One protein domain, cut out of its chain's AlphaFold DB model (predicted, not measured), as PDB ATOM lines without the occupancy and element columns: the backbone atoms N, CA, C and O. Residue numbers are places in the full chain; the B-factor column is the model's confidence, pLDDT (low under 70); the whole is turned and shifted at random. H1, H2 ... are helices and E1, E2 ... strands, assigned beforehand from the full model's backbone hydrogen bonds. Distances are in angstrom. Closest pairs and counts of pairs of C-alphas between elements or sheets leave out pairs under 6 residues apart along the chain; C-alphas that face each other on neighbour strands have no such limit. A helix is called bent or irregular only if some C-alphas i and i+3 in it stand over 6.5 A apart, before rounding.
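This is residues 8 to 102 of the 110 residues of an uncharacterized protein of Methanosarcinales archaeon (UniProt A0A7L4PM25). A small antiparallel sheet runs through the middle of a rounded body: E1 and the long, bent strand E3 lie side by side in the core, and the hairpin of E2 and E3 reaches away from it at one end. H4 and the short strand E4 lie together on one side of this core, while the short helices H1, H2 and H3 are strung along the loops around it, with H3 far out on the side away from H4. The printed part has 95 residues, with four named helices and four named strands in the order E1, H1, H2, H3, E2, E3, H4, E4, and the sheet's order is E1, E3, E2. The class is mixed, helices and strands, with under half of the residues, 46, in named elements. The whole is compact, with a radius of gyration of the C-alphas of 12.3 A and spans of 32 by 32 by 26 A.

Begin at residue 8 and read through residues 8 to 28, a long stretch with no named element, before reaching E1, residues 29 to 34. Look next at E3, residues 76 to 84, the antiparallel neighbour of E1 at 149 degrees, with N 31 and O 82 at 2.8 A and N 79 and O 33 at 2.7 A, within hydrogen-bond range. E3 bends by 78 degrees at residue 81. Beside it find E2, residues 70 to 73, which forms a hairpin with E3; the two are antiparallel at 118 degrees, with N 71 and O 78 at 2.8 A. E1 and E2 are the edge strands and E3 is the inner one; the sheet is only just strongly twisted, its C-alphas lying up to 4.5 A off the best plane. H1, residues 35 to 39, is on the sheet at a height over the sheet of 5.6 A, over none of its strands; its closest C-alphas to E3 are those of Lys 35 and Tyr 78, 5.1 A apart. H4, residues 86 to 94, only grazes the sheet with its residues 86 to 89, and its closest C-alphas to E1 are those of Leu 29 and Arg 86, 6.7 A apart. H2, residues 44 to 48, is close to H4 but not clearly touching it, the closest C-alphas being those of Val 46 and Ala 92 at 7.7 A. H3, residues 57 to 61, is apart from E3, but only just, at 8.0 A. E4, residues 98 to 100, pairs with no named strand; it is near E1, and its closest C-alphas to H4 are those of Ala 98 and Ala 92, 5.1 A apart. In H1, H2, H3 and H4 every O i to N i+4 pair is within hydrogen-bond range.

Find C-alpha 29 at (-43.480, 461.308, -10.344); from there E1 runs 15.9 A to C-alpha 34. H1, H2 and H3 follow, five residues each. E2 has four residues, and after it C-alpha 76 at (-59.967, 457.923, 2.030) opens E3, the longest strand, which covers 20.8 A to C-alpha 84. H4, the longest helix, covers 12.2 A from C-alpha 86 to C-alpha 94. E4 has three residues and ends at C-alpha 100, (-46.859, 467.328, -2.343).

The C-alphas of Met 24 and Asp 75 are the two farthest apart, at 34.4 A, while those of Ile 8 and Glu 102, the first and last printed, are 9.8 A apart. The printed part has no cut. No link between named elements is long; those from H2 to H3 and from H3 to E2 are short but not tight. Check the B-factor column: the mean pLDDT of the printed part is 81.3, and residues 14 to 17, residue 41 and residues 55 to 67 are under 70.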
ATOM      1  N   ILE A   8     -52.033 462.841  -3.990       94.25
ATOM      2  CA  ILE A   8     -50.759 462.963  -3.279       94.25
ATOM      3  C   ILE A   8     -49.637 462.686  -4.269       94.25
ATOM      4  O   ILE A   8     -49.530 461.580  -4.794       94.25
ATOM      5  N   VAL A   9     -48.799 463.689  -4.514       94.12
ATOM      6  CA  VAL A   9     -47.631 463.590  -5.390       94.12
ATOM      7  C   VAL A   9     -46.384 463.400  -4.546       94.12
ATOM      8  O   VAL A   9     -46.158 464.136  -3.587       94.12
ATOM      9  N   TYR A  10     -45.540 462.449  -4.921       92.56
ATOM     10  CA  TYR A  10     -44.293 462.179  -4.219       92.56
ATOM     11  C   TYR A  10     -43.112 462.770  -4.983       92.56
ATOM     12  O   TYR A  10     -42.984 462.583  -6.192       92.56
ATOM     13  N   ASP A  11     -42.237 463.486  -4.272       83.44
ATOM     14  CA  ASP A  11     -41.020 464.040  -4.863       83.44
ATOM     15  C   ASP A  11     -39.927 462.963  -4.878       83.44
ATOM     16  O   ASP A  11     -39.174 462.761  -3.928       83.44
ATOM     17  N   GLY A  12     -39.921 462.180  -5.948       77.25
ATOM     18  CA  GLY A  12     -38.950 461.123  -6.186       77.25
ATOM     19  C   GLY A  12     -39.367 460.331  -7.416       77.25
ATOM     20  O   GLY A  12     -40.562 460.099  -7.577       77.25
ATOM     21  N   PRO A  13     -38.440 459.951  -8.305       72.62
ATOM     22  CA  PRO A  13     -38.815 459.204  -9.489       72.62
ATOM     23  C   PRO A  13     -39.381 457.831  -9.104       72.62
ATOM     24  O   PRO A  13     -38.845 457.144  -8.228       72.62
ATOM     25  N   GLU A  14     -40.467 457.440  -9.759       69.75
ATOM     26  CA  GLU A  14     -40.849 456.034  -9.866       69.75
ATOM     27  C   GLU A  14     -39.973 455.353 -10.933       69.75
ATOM     28  O   GLU A  14     -39.336 456.035 -11.738       69.75
ATOM     29  N   ASP A  15     -39.935 454.022 -10.967       64.88
ATOM     30  CA  ASP A  15     -39.439 453.311 -12.146       64.88
ATOM     31  C   ASP A  15     -40.448 453.545 -13.283       64.88
ATOM     32  O   ASP A  15     -41.543 452.985 -13.314       64.88
ATOM     33  N   VAL A  16     -40.126 454.502 -14.153       59.47
ATOM     34  CA  VAL A  16     -41.066 455.093 -15.111       59.47
ATOM     35  C   VAL A  16     -41.180 454.246 -16.370       59.47
ATOM     36  O   VAL A  16     -40.175 453.982 -17.028       59.47
ATOM     37  N   TYR A  17     -42.409 453.926 -16.780       63.56
ATOM     38  CA  TYR A  17     -42.682 453.177 -18.010       63.56
ATOM     39  C   TYR A  17     -43.741 453.867 -18.886       63.56
ATOM     40  O   TYR A  17     -44.746 453.250 -19.238       63.56
ATOM     41  N   GLY A  18     -43.557 455.150 -19.235       72.75
ATOM     42  CA  GLY A  18     -44.465 455.794 -20.192       72.75
ATOM     43  C   GLY A  18     -44.480 457.322 -20.272       72.75
ATOM     44  O   GLY A  18     -43.802 458.035 -19.523       72.75
ATOM     45  N   SER A  19     -45.271 457.818 -21.225       83.38
ATOM     46  CA  SER A  19     -45.508 459.241 -21.479       83.38
ATOM     47  C   SER A  19     -46.547 459.814 -20.510       83.38
ATOM     48  O   SER A  19     -47.507 459.159 -20.107       83.38
ATOM     49  N   CYS A  20     -46.376 461.080 -20.132       87.06
ATOM     50  CA  CYS A  20     -47.405 461.817 -19.409       87.06
ATOM     51  C   CYS A  20     -48.607 462.110 -20.321       87.06
ATOM     52  O   CYS A  20     -48.447 462.336 -21.519       87.06
ATOM     53  N   GLY A  21     -49.809 462.203 -19.739       81.81
ATOM     54  CA  GLY A  21     -51.050 462.489 -20.473       81.81
ATOM     55  C   GLY A  21     -51.086 463.865 -21.143       81.81
ATOM     56  O   GLY A  21     -51.901 464.089 -22.028       81.81
ATOM     57  N   CYS A  22     -50.186 464.780 -20.768       86.12
ATOM     58  CA  CYS A  22     -50.023 466.060 -21.457       86.12
ATOM     59  C   CYS A  22     -49.220 465.964 -22.766       86.12
ATOM     60  O   CYS A  22     -49.138 466.953 -23.487       86.12
ATOM     61  N   GLY A  23     -48.582 464.822 -23.052       79.88
ATOM     62  CA  GLY A  23     -47.794 464.589 -24.268       79.88
ATOM     63  C   GLY A  23     -46.405 465.241 -24.307       79.88
ATOM     64  O   GLY A  23     -45.687 465.045 -25.282       79.88
ATOM     65  N   MET A  24     -46.012 465.993 -23.273       71.38
ATOM     66  CA  MET A  24     -44.800 466.828 -23.307       71.38
ATOM     67  C   MET A  24     -43.579 466.204 -22.616       71.38
ATOM     68  O   MET A  24     -42.459 466.517 -22.998       71.38
ATOM     69  N   ASP A  25     -43.778 465.312 -21.638       77.00
ATOM     70  CA  ASP A  25     -42.712 464.773 -20.780       77.00
ATOM     71  C   ASP A  25     -42.970 463.318 -20.360       77.00
ATOM     72  O   ASP A  25     -44.102 462.827 -20.396       77.00
ATOM     73  N   MET A  26     -41.925 462.640 -19.871       82.69
ATOM     74  CA  MET A  26     -42.066 461.346 -19.192       82.69
ATOM     75  C   MET A  26     -42.779 461.497 -17.842       82.69
ATOM     76  O   MET A  26     -42.571 462.463 -17.099       82.69
ATOM     77  N   ALA A  27     -43.617 460.519 -17.502       85.75
ATOM     78  CA  ALA A  27     -44.409 460.524 -16.276       85.75
ATOM     79  C   ALA A  27     -43.589 460.043 -15.066       85.75
ATOM     80  O   ALA A  27     -43.747 458.918 -14.611       85.75
ATOM     81  N   ILE A  28     -42.674 460.873 -14.562       85.81
ATOM     82  CA  ILE A  28     -41.657 460.406 -13.607       85.81
ATOM     83  C   ILE A  28     -42.081 460.386 -12.136       85.81
ATOM     84  O   ILE A  28     -41.450 459.700 -11.342       85.81
ATOM     85  N   LEU A  29     -43.097 461.157 -11.747       90.25
ATOM     86  CA  LEU A  29     -43.480 461.308 -10.344       90.25
ATOM     87  C   LEU A  29     -44.611 460.342  -9.997       90.25
ATOM     88  O   LEU A  29     -45.648 460.428 -10.656       90.25
ATOM     89  N   PRO A  30     -44.469 459.490  -8.967       89.56
ATOM     90  CA  PRO A  30     -45.550 458.651  -8.494       89.56
ATOM     91  C   PRO A  30     -46.623 459.503  -7.819       89.56
ATOM     92  O   PRO A  30     -46.342 460.475  -7.105       89.56
ATOM     93  N   VAL A  31     -47.871 459.120  -8.055       90.69
ATOM     94  CA  VAL A  31     -49.061 459.808  -7.571       90.69
ATOM     95  C   VAL A  31     -50.029 458.790  -6.989       90.69
ATOM     96  O   VAL A  31     -50.344 457.783  -7.616       90.69
ATOM     97  N   LEU A  32     -50.551 459.090  -5.803       92.00
ATOM     98  CA  LEU A  32     -51.759 458.451  -5.302       92.00
ATOM     99  C   LEU A  32     -52.970 459.270  -5.727       92.00
ATOM    100  O   LEU A  32     -53.114 460.436  -5.344       92.00
ATOM    101  N   VAL A  33     -53.843 458.652  -6.516       90.94
ATOM    102  CA  VAL A  33     -55.056 459.286  -7.038       90.94
ATOM    103  C   VAL A  33     -56.241 458.891  -6.158       90.94
ATOM    104  O   VAL A  33     -56.422 457.703  -5.913       90.94
ATOM    105  N   PRO A  34     -57.074 459.823  -5.671       91.75
ATOM    106  CA  PRO A  34     -58.282 459.468  -4.935       91.75
ATOM    107  C   PRO A  34     -59.185 458.571  -5.787       91.75
ATOM    108  O   PRO A  34     -59.511 458.921  -6.921       91.75
ATOM    109  N   LYS A  35     -59.634 457.434  -5.249       90.00
ATOM    110  CA  LYS A  35     -60.509 456.498  -5.973       90.00
ATOM    111  C   LYS A  35     -61.795 457.171  -6.438       90.00
ATOM    112  O   LYS A  35     -62.226 456.944  -7.566       90.00
ATOM    113  N   VAL A  36     -62.351 458.050  -5.603       86.56
ATOM    114  CA  VAL A  36     -63.538 458.847  -5.934       86.56
ATOM    115  C   VAL A  36     -63.343 459.651  -7.220       86.56
ATOM    116  O   VAL A  36     -64.264 459.710  -8.023       86.56
ATOM    117  N   TRP A  37     -62.137 460.161  -7.501       82.69
ATOM    118  CA  TRP A  37     -61.882 460.880  -8.752       82.69
ATOM    119  C   TRP A  37     -61.963 459.994  -9.990       82.69
ATOM    120  O   TRP A  37     -62.340 460.441 -11.068       82.69
ATOM    121  N   TYR A  38     -61.541 458.742  -9.841       75.31
ATOM    122  CA  TYR A  38     -61.439 457.804 -10.947       75.31
ATOM    123  C   TYR A  38     -62.759 457.071 -11.215       75.31
ATOM    124  O   TYR A  38     -63.041 456.719 -12.358       75.31
ATOM    125  N   VAL A  39     -63.553 456.820 -10.170       76.50
ATOM    126  CA  VAL A  39     -64.761 455.980 -10.236       76.50
ATOM    127  C   VAL A  39     -66.050 456.800 -10.273       76.50
ATOM    128  O   VAL A  39     -67.000 456.386 -10.933       76.50
ATOM    129  N   GLU A  40     -66.101 457.942  -9.583       74.50
ATOM    130  CA  GLU A  40     -67.360 458.654  -9.316       74.50
ATOM    131  C   GLU A  40     -67.351 460.091  -9.851       74.50
ATOM    132  O   GLU A  40     -68.238 460.480 -10.608       74.50
ATOM    133  N   GLU A  41     -66.334 460.877  -9.501       69.25
ATOM    134  CA  GLU A  41     -66.258 462.312  -9.766       69.25
ATOM    135  C   GLU A  41     -64.928 462.672 -10.427       69.25
ATOM    136  O   GLU A  41     -64.008 463.090  -9.739       69.25
ATOM    137  N   CYS A  42     -64.797 462.569 -11.750       72.88
ATOM    138  CA  CYS A  42     -63.608 463.109 -12.419       72.88
ATOM    139  C   CYS A  42     -63.684 464.646 -12.399       72.88
ATOM    140  O   CYS A  42     -64.521 465.207 -13.115       72.88
ATOM    141  N   PRO A  43     -62.877 465.366 -11.589       78.75
ATOM    142  CA  PRO A  43     -62.997 466.815 -11.524       78.75
ATOM    143  C   PRO A  43     -62.629 467.421 -12.882       78.75
ATOM    144  O   PRO A  43     -61.647 466.996 -13.487       78.75
ATOM    145  N   PHE A  44     -63.375 468.431 -13.337       81.69
ATOM    146  CA  PHE A  44     -63.153 469.055 -14.648       81.69
ATOM    147  C   PHE A  44     -61.687 469.465 -14.861       81.69
ATOM    148  O   PHE A  44     -61.104 469.143 -15.887       81.69
ATOM    149  N   ASP A  45     -61.061 470.082 -13.854       81.81
ATOM    150  CA  ASP A  45     -59.660 470.514 -13.932       81.81
ATOM    151  C   ASP A  45     -58.677 469.336 -14.097       81.81
ATOM    152  O   ASP A  45     -57.637 469.476 -14.737       81.81
ATOM    153  N   VAL A  46     -58.996 468.158 -13.544       80.56
ATOM    154  CA  VAL A  46     -58.181 466.939 -13.698       80.56
ATOM    155  C   VAL A  46     -58.302 466.394 -15.119       80.56
ATOM    156  O   VAL A  46     -57.296 465.973 -15.698       80.56
ATOM    157  N   GLU A  47     -59.517 466.408 -15.671       81.75
ATOM    158  CA  GLU A  47     -59.793 465.968 -17.037       81.75
ATOM    159  C   GLU A  47     -59.153 466.904 -18.071       81.75
ATOM    160  O   GLU A  47     -58.401 466.431 -18.922       81.75
ATOM    161  N   ASP A  48     -59.374 468.214 -17.947       83.56
ATOM    162  CA  ASP A  48     -58.860 469.252 -18.851       83.56
ATOM    163  C   ASP A  48     -57.324 469.286 -18.884       83.56
ATOM    164  O   ASP A  48     -56.707 469.390 -19.944       83.56
ATOM    165  N   GLN A  49     -56.675 469.120 -17.726       84.56
ATOM    166  CA  GLN A  49     -55.213 469.150 -17.628       84.56
ATOM    167  C   GLN A  49     -54.540 467.788 -17.855       84.56
ATOM    168  O   GLN A  49     -53.311 467.684 -17.732       84.56
ATOM    169  N   CYS A  50     -55.315 466.740 -18.157       84.00
ATOM    170  CA  CYS A  50     -54.842 465.370 -18.361       84.00
ATOM    171  C   CYS A  50     -53.975 464.819 -17.204       84.00
ATOM    172  O   CYS A  50     -53.056 464.017 -17.422       84.00
ATOM    173  N   PHE A  51     -54.228 465.246 -15.961       88.69
ATOM    174  CA  PHE A  51     -53.415 464.850 -14.808       88.69
ATOM    175  C   PHE A  51     -53.586 463.352 -14.509       88.69
ATOM    176  O   PHE A  51     -54.705 462.864 -14.373       88.69
ATOM    177  N   CYS A  52     -52.475 462.606 -14.435       86.44
ATOM    178  CA  CYS A  52     -52.459 461.139 -14.293       86.44
ATOM    179  C   CYS A  52     -53.205 460.358 -15.400       86.44
ATOM    180  O   CYS A  52     -53.546 459.191 -15.209       86.44
ATOM    181  N   ARG A  53     -53.412 460.962 -16.581       82.88
ATOM    182  CA  ARG A  53     -54.052 460.327 -17.755       82.88
ATOM    183  C   ARG A  53     -53.053 459.773 -18.779       82.88
ATOM    184  O   ARG A  53     -53.447 459.428 -19.885       82.88
ATOM    185  N   GLY A  54     -51.766 459.737 -18.434       78.06
ATOM    186  CA  GLY A  54     -50.713 459.236 -19.319       78.06
ATOM    187  C   GLY A  54     -50.808 457.741 -19.593       78.06
ATOM    188  O   GLY A  54     -51.434 456.993 -18.834       78.06
ATOM    189  N   ASP A  55     -50.138 457.323 -20.662       68.69
ATOM    190  CA  ASP A  55     -49.975 455.919 -21.005       68.69
ATOM    191  C   ASP A  55     -48.975 455.303 -20.040       68.69
ATOM    192  O   ASP A  55     -47.763 455.415 -20.203       68.69
ATOM    193  N   ASP A  56     -49.491 454.664 -19.000       67.00
ATOM    194  CA  ASP A  56     -48.672 453.820 -18.151       67.00
ATOM    195  C   ASP A  56     -48.684 452.421 -18.746       67.00
ATOM    196  O   ASP A  56     -49.707 451.725 -18.713       67.00
ATOM    197  N   PHE A  57     -47.545 452.024 -19.312       63.28
ATOM    198  CA  PHE A  57     -47.381 450.718 -19.936       63.28
ATOM    199  C   PHE A  57     -47.799 449.598 -18.988       63.28
ATOM    200  O   PHE A  57     -48.376 448.609 -19.439       63.28
ATOM    201  N   ARG A  58     -47.607 449.784 -17.671       65.56
ATOM    202  CA  ARG A  58     -48.082 448.847 -16.659       65.56
ATOM    203  C   ARG A  58     -49.585 448.619 -16.847       65.56
ATOM    204  O   ARG A  58     -50.016 447.498 -17.134       65.56
ATOM    205  N   ARG A  59     -50.389 449.678 -16.759       68.44
ATOM    206  CA  ARG A  59     -51.855 449.582 -16.836       68.44
ATOM    207  C   ARG A  59     -52.352 449.012 -18.172       68.44
ATOM    208  O   ARG A  59     -53.411 448.395 -18.198       68.44
ATOM    209  N   GLN A  60     -51.598 449.176 -19.263       63.47
ATOM    210  CA  GLN A  60     -51.987 448.699 -20.597       63.47
ATOM    211  C   GLN A  60     -51.737 447.201 -20.830       63.47
ATOM    212  O   GLN A  60     -52.534 446.555 -21.508       63.47
ATOM    213  N   VAL A  61     -50.652 446.626 -20.295       56.69
ATOM    214  CA  VAL A  61     -50.251 445.239 -20.630       56.69
ATOM    215  C   VAL A  61     -50.775 444.164 -19.677       56.69
ATOM    216  O   VAL A  61     -50.508 442.982 -19.888       56.69
ATOM    217  N   GLY A  62     -51.525 444.543 -18.638       51.22
ATOM    218  CA  GLY A  62     -52.271 443.596 -17.799       51.22
ATOM    219  C   GLY A  62     -51.427 442.580 -17.013       51.22
ATOM    220  O   GLY A  62     -51.944 441.526 -16.646       51.22
ATOM    221  N   LEU A  63     -50.141 442.852 -16.751       50.72
ATOM    222  CA  LEU A  63     -49.335 442.025 -15.841       50.72
ATOM    223  C   LEU A  63     -49.765 442.292 -14.389       50.72
ATOM    224  O   LEU A  63     -50.141 443.403 -14.042       50.72
ATOM    225  N   SER A  64     -49.700 441.299 -13.504       42.84
ATOM    226  CA  SER A  64     -50.196 441.414 -12.119       42.84
ATOM    227  C   SER A  64     -49.486 442.473 -11.258       42.84
ATOM    228  O   SER A  64     -50.094 443.002 -10.330       42.84
ATOM    229  N   ALA A  65     -48.237 442.824 -11.585       44.66
ATOM    230  CA  ALA A  65     -47.494 443.951 -11.000       44.66
ATOM    231  C   ALA A  65     -48.038 445.332 -11.431       44.66
ATOM    232  O   ALA A  65     -47.606 446.366 -10.933       44.66
ATOM    233  N   ASN A  66     -49.007 445.342 -12.345       53.56
ATOM    234  CA  ASN A  66     -49.586 446.526 -12.957       53.56
ATOM    235  C   ASN A  66     -51.029 446.794 -12.516       53.56
ATOM    236  O   ASN A  66     -51.739 447.591 -13.137       53.56
ATOM    237  N   ASN A  67     -51.487 446.091 -11.484       64.44
ATOM    238  CA  ASN A  67     -52.809 446.317 -10.937       64.44
ATOM    239  C   ASN A  67     -52.861 447.697 -10.285       64.44
ATOM    240  O   ASN A  67     -51.922 448.132  -9.621       64.44
ATOM    241  N   VAL A  68     -53.976 448.391 -10.478       73.56
ATOM    242  CA  VAL A  68     -54.292 449.557  -9.664       73.56
ATOM    243  C   VAL A  68     -54.551 449.044  -8.247       73.56
ATOM    244  O   VAL A  68     -55.499 448.290  -8.030       73.56
ATOM    245  N   PHE A  69     -53.683 449.404  -7.304       81.12
ATOM    246  CA  PHE A  69     -53.814 448.987  -5.909       81.12
ATOM    247  C   PHE A  69     -54.600 450.020  -5.110       81.12
ATOM    248  O   PHE A  69     -54.376 451.222  -5.256       81.12
ATOM    249  N   GLU A  70     -55.508 449.543  -4.261       89.06
ATOM    250  CA  GLU A  70     -56.288 450.388  -3.361       89.06
ATOM    251  C   GLU A  70     -55.607 450.489  -1.997       89.06
ATOM    252  O   GLU A  70     -55.228 449.480  -1.399       89.06
ATOM    253  N   HIS A  71     -55.486 451.712  -1.490       88.00
ATOM    254  CA  HIS A  71     -54.893 451.999  -0.193       88.00
ATOM    255  C   HIS A  71     -55.759 452.975   0.585       88.00
ATOM    256  O   HIS A  71     -56.078 454.061   0.105       88.00
ATOM    257  N   GLU A  72     -56.105 452.600   1.809       89.56
ATOM    258  CA  GLU A  72     -56.838 453.467   2.719       89.56
ATOM    259  C   GLU A  72     -55.863 454.356   3.499       89.56
ATOM    260  O   GLU A  72     -54.956 453.874   4.182       89.56
ATOM    261  N   ILE A  73     -56.028 455.671   3.374       87.38
ATOM    262  CA  ILE A  73     -55.228 456.686   4.061       87.38
ATOM    263  C   ILE A  73     -56.193 457.725   4.622       87.38
ATOM    264  O   ILE A  73     -56.846 458.426   3.855       87.38
ATOM    265  N   GLN A  74     -56.245 457.861   5.952       85.62
ATOM    266  CA  GLN A  74     -57.094 458.853   6.634       85.62
ATOM    267  C   GLN A  74     -58.564 458.793   6.168       85.62
ATOM    268  O   GLN A  74     -59.120 459.802   5.740       85.62
ATOM    269  N   ASP A  75     -59.159 457.596   6.203       85.94
ATOM    270  CA  ASP A  75     -60.553 457.328   5.805       85.94
ATOM    271  C   ASP A  75     -60.866 457.609   4.320       85.94
ATOM    272  O   ASP A  75     -62.026 457.728   3.925       85.94
ATOM    273  N   GLN A  76     -59.836 457.732   3.474       90.06
ATOM    274  CA  GLN A  76     -59.967 457.923   2.030       90.06
ATOM    275  C   GLN A  76     -59.256 456.808   1.272       90.06
ATOM    276  O   GLN A  76     -58.131 456.431   1.605       90.06
ATOM    277  N   VAL A  77     -59.895 456.306   0.214       91.44
ATOM    278  CA  VAL A  77     -59.309 455.276  -0.649       91.44
ATOM    279  C   VAL A  77     -58.547 455.939  -1.789       91.44
ATOM    280  O   VAL A  77     -59.107 456.717  -2.564       91.44
ATOM    281  N   TYR A  78     -57.273 455.594  -1.910       92.25
ATOM    282  CA  TYR A  78     -56.378 456.025  -2.971       92.25
ATOM    283  C   TYR A  78     -55.991 454.861  -3.869       92.25
ATOM    284  O   TYR A  78     -55.924 453.714  -3.438       92.25
ATOM    285  N   LEU A  79     -55.698 455.192  -5.115       89.00
ATOM    286  CA  LEU A  79     -55.234 454.299  -6.154       89.00
ATOM    287  C   LEU A  79     -53.743 454.551  -6.398       89.00
ATOM    288  O   LEU A  79     -53.345 455.690  -6.661       89.00
ATOM    289  N   ALA A  80     -52.931 453.501  -6.302       86.88
ATOM    290  CA  ALA A  80     -51.504 453.519  -6.630       86.88
ATOM    291  C   ALA A  80     -51.242 453.108  -8.089       86.88
ATOM    292  O   ALA A  80     -52.176 452.799  -8.833       86.88
ATOM    293  N   ASN A  81     -49.967 453.106  -8.494       82.62
ATOM    294  CA  ASN A  81     -49.521 452.883  -9.876       82.62
ATOM    295  C   ASN A  81     -50.033 453.939 -10.866       82.62
ATOM    296  O   ASN A  81     -50.392 453.638 -12.009       82.62
ATOM    297  N   PHE A  82     -50.062 455.194 -10.419       86.06
ATOM    298  CA  PHE A  82     -50.223 456.360 -11.275       86.06
ATOM    299  C   PHE A  82     -48.966 457.204 -11.214       86.06
ATOM    300  O   PHE A  82     -48.354 457.355 -10.159       86.06
ATOM    301  N   SER A  83     -48.621 457.811 -12.343       87.38
ATOM    302  CA  SER A  83     -47.514 458.745 -12.410       87.38
ATOM    303  C   SER A  83     -47.833 459.941 -13.300       87.38
ATOM    304  O   SER A  83     -48.760 459.921 -14.119       87.38
ATOM    305  N   CYS A  84     -47.099 461.035 -13.101       89.69
ATOM    306  CA  CYS A  84     -47.250 462.255 -13.882       89.69
ATOM    307  C   CYS A  84     -45.917 462.994 -14.042       89.69
ATOM    308  O   CYS A  84     -44.966 462.760 -13.294       89.69
ATOM    309  N   CYS A  85     -45.822 463.892 -15.025       90.25
ATOM    310  CA  CYS A  85     -44.648 464.753 -15.134       90.25
ATOM    311  C   CYS A  85     -44.671 465.860 -14.068       90.25
ATOM    312  O   CYS A  85     -45.714 466.189 -13.490       90.25
ATOM    313  N   ARG A  86     -43.503 466.461 -13.821       91.06
ATOM    314  CA  ARG A  86     -43.329 467.498 -12.795       91.06
ATOM    315  C   ARG A  86     -44.171 468.744 -13.059       91.06
ATOM    316  O   ARG A  86     -44.726 469.300 -12.115       91.06
ATOM    317  N   ASP A  87     -44.325 469.137 -14.319       92.06
ATOM    318  CA  ASP A  87     -45.126 470.306 -14.682       92.06
ATOM    319  C   ASP A  87     -46.617 470.094 -14.417       92.06
ATOM    320  O   ASP A  87     -47.262 470.953 -13.815       92.06
ATOM    321  N   CYS A  88     -47.160 468.934 -14.793       92.06
ATOM    322  CA  CYS A  88     -48.540 468.578 -14.474       92.06
ATOM    323  C   CYS A  88     -48.771 468.508 -12.958       92.06
ATOM    324  O   CYS A  88     -49.784 469.007 -12.478       92.06
ATOM    325  N   ALA A  89     -47.827 467.943 -12.199       92.88
ATOM    326  CA  ALA A  89     -47.903 467.913 -10.740       92.88
ATOM    327  C   ALA A  89     -47.893 469.316 -10.120       92.88
ATOM    328  O   ALA A  89     -48.699 469.604  -9.237       92.88
ATOM    329  N   ARG A  90     -47.029 470.214 -10.605       93.81
ATOM    330  CA  ARG A  90     -46.985 471.600 -10.132       93.81
ATOM    331  C   ARG A  90     -48.312 472.315 -10.381       93.81
ATOM    332  O   ARG A  90     -48.857 472.886  -9.441       93.81
ATOM    333  N   ARG A  91     -48.858 472.223 -11.600       93.06
ATOM    334  CA  ARG A  91     -50.171 472.805 -11.924       93.06
ATOM    335  C   ARG A  91     -51.278 472.229 -11.045       93.06
ATOM    336  O   ARG A  91     -52.067 472.985 -10.494       93.06
ATOM    337  N   ALA A  92     -51.281 470.914 -10.833       92.12
ATOM    338  CA  ALA A  92     -52.267 470.248  -9.988       92.12
ATOM    339  C   ALA A  92     -52.260 470.742  -8.534       92.12
ATOM    340  O   ALA A  92     -53.315 470.900  -7.913       92.12
ATOM    341  N   VAL A  93     -51.070 471.012  -7.994       93.75
ATOM    342  CA  VAL A  93     -50.907 471.583  -6.652       93.75
ATOM    343  C   VAL A  93     -51.331 473.053  -6.619       93.75
ATOM    344  O   VAL A  93     -52.049 473.450  -5.704       93.75
ATOM    345  N   GLU A  94     -50.953 473.848  -7.622       92.81
ATOM    346  CA  GLU A  94     -51.353 475.260  -7.754       92.81
ATOM    347  C   GLU A  94     -52.881 475.419  -7.887       92.81
ATOM    348  O   GLU A  94     -53.470 476.304  -7.266       92.81
ATOM    349  N   SER A  95     -53.539 474.523  -8.627       90.00
ATOM    350  CA  SER A  95     -55.000 474.452  -8.768       90.00
ATOM    351  C   SER A  95     -55.708 473.864  -7.538       90.00
ATOM    352  O   SER A  95     -56.928 473.955  -7.417       90.00
ATOM    353  N   GLY A  96     -54.961 473.284  -6.593       90.69
ATOM    354  CA  GLY A  96     -55.474 472.831  -5.300       90.69
ATOM    355  C   GLY A  96     -56.148 471.459  -5.299       90.69
ATOM    356  O   GLY A  96     -56.709 471.076  -4.268       90.69
ATOM    357  N   TYR A  97     -56.089 470.708  -6.401       90.12
ATOM    358  CA  TYR A  97     -56.552 469.321  -6.425       90.12
ATOM    359  C   TYR A  97     -55.450 468.330  -6.032       90.12
ATOM    360  O   TYR A  97     -55.775 467.253  -5.557       90.12
ATOM    361  N   ALA A  98     -54.165 468.676  -6.094       93.56
ATOM    362  CA  ALA A  98     -53.090 467.826  -5.568       93.56
ATOM    363  C   ALA A  98     -52.328 468.472  -4.399       93.56
ATOM    364  O   ALA A  98     -52.423 469.674  -4.149       93.56
ATOM    365  N   VAL A  99     -51.548 467.664  -3.682       94.88
ATOM    366  CA  VAL A  99     -50.561 468.100  -2.686       94.88
ATOM    367  C   VAL A  99     -49.248 467.352  -2.859       94.88
ATOM    368  O   VAL A  99     -49.238 466.190  -3.264       94.88
ATOM    369  N   TRP A 100     -48.144 468.002  -2.500       95.12
ATOM    370  CA  TRP A 100     -46.859 467.328  -2.343       95.12
ATOM    371  C   TRP A 100     -46.829 466.548  -1.029       95.12
ATOM    372  O   TRP A 100     -47.218 467.061   0.021       95.12
ATOM    373  N   SER A 101     -46.345 465.314  -1.084       92.38
ATOM    374  CA  SER A 101     -45.995 464.537   0.097       92.38
ATOM    375  C   SER A 101     -44.693 465.065   0.696       92.38
ATOM    376  O   SER A 101     -43.700 465.234  -0.007       92.38
ATOM    377  N   GLU A 102     -44.667 465.245   2.015       85.50
ATOM    378  CA  GLU A 102     -43.435 465.530   2.771       85.50
ATOM    379  C   GLU A 102     -42.559 464.277   2.966       85.50
ATOM    380  O   GLU A 102     -41.433 464.352   3.451       85.50
TER     381      GLU A 102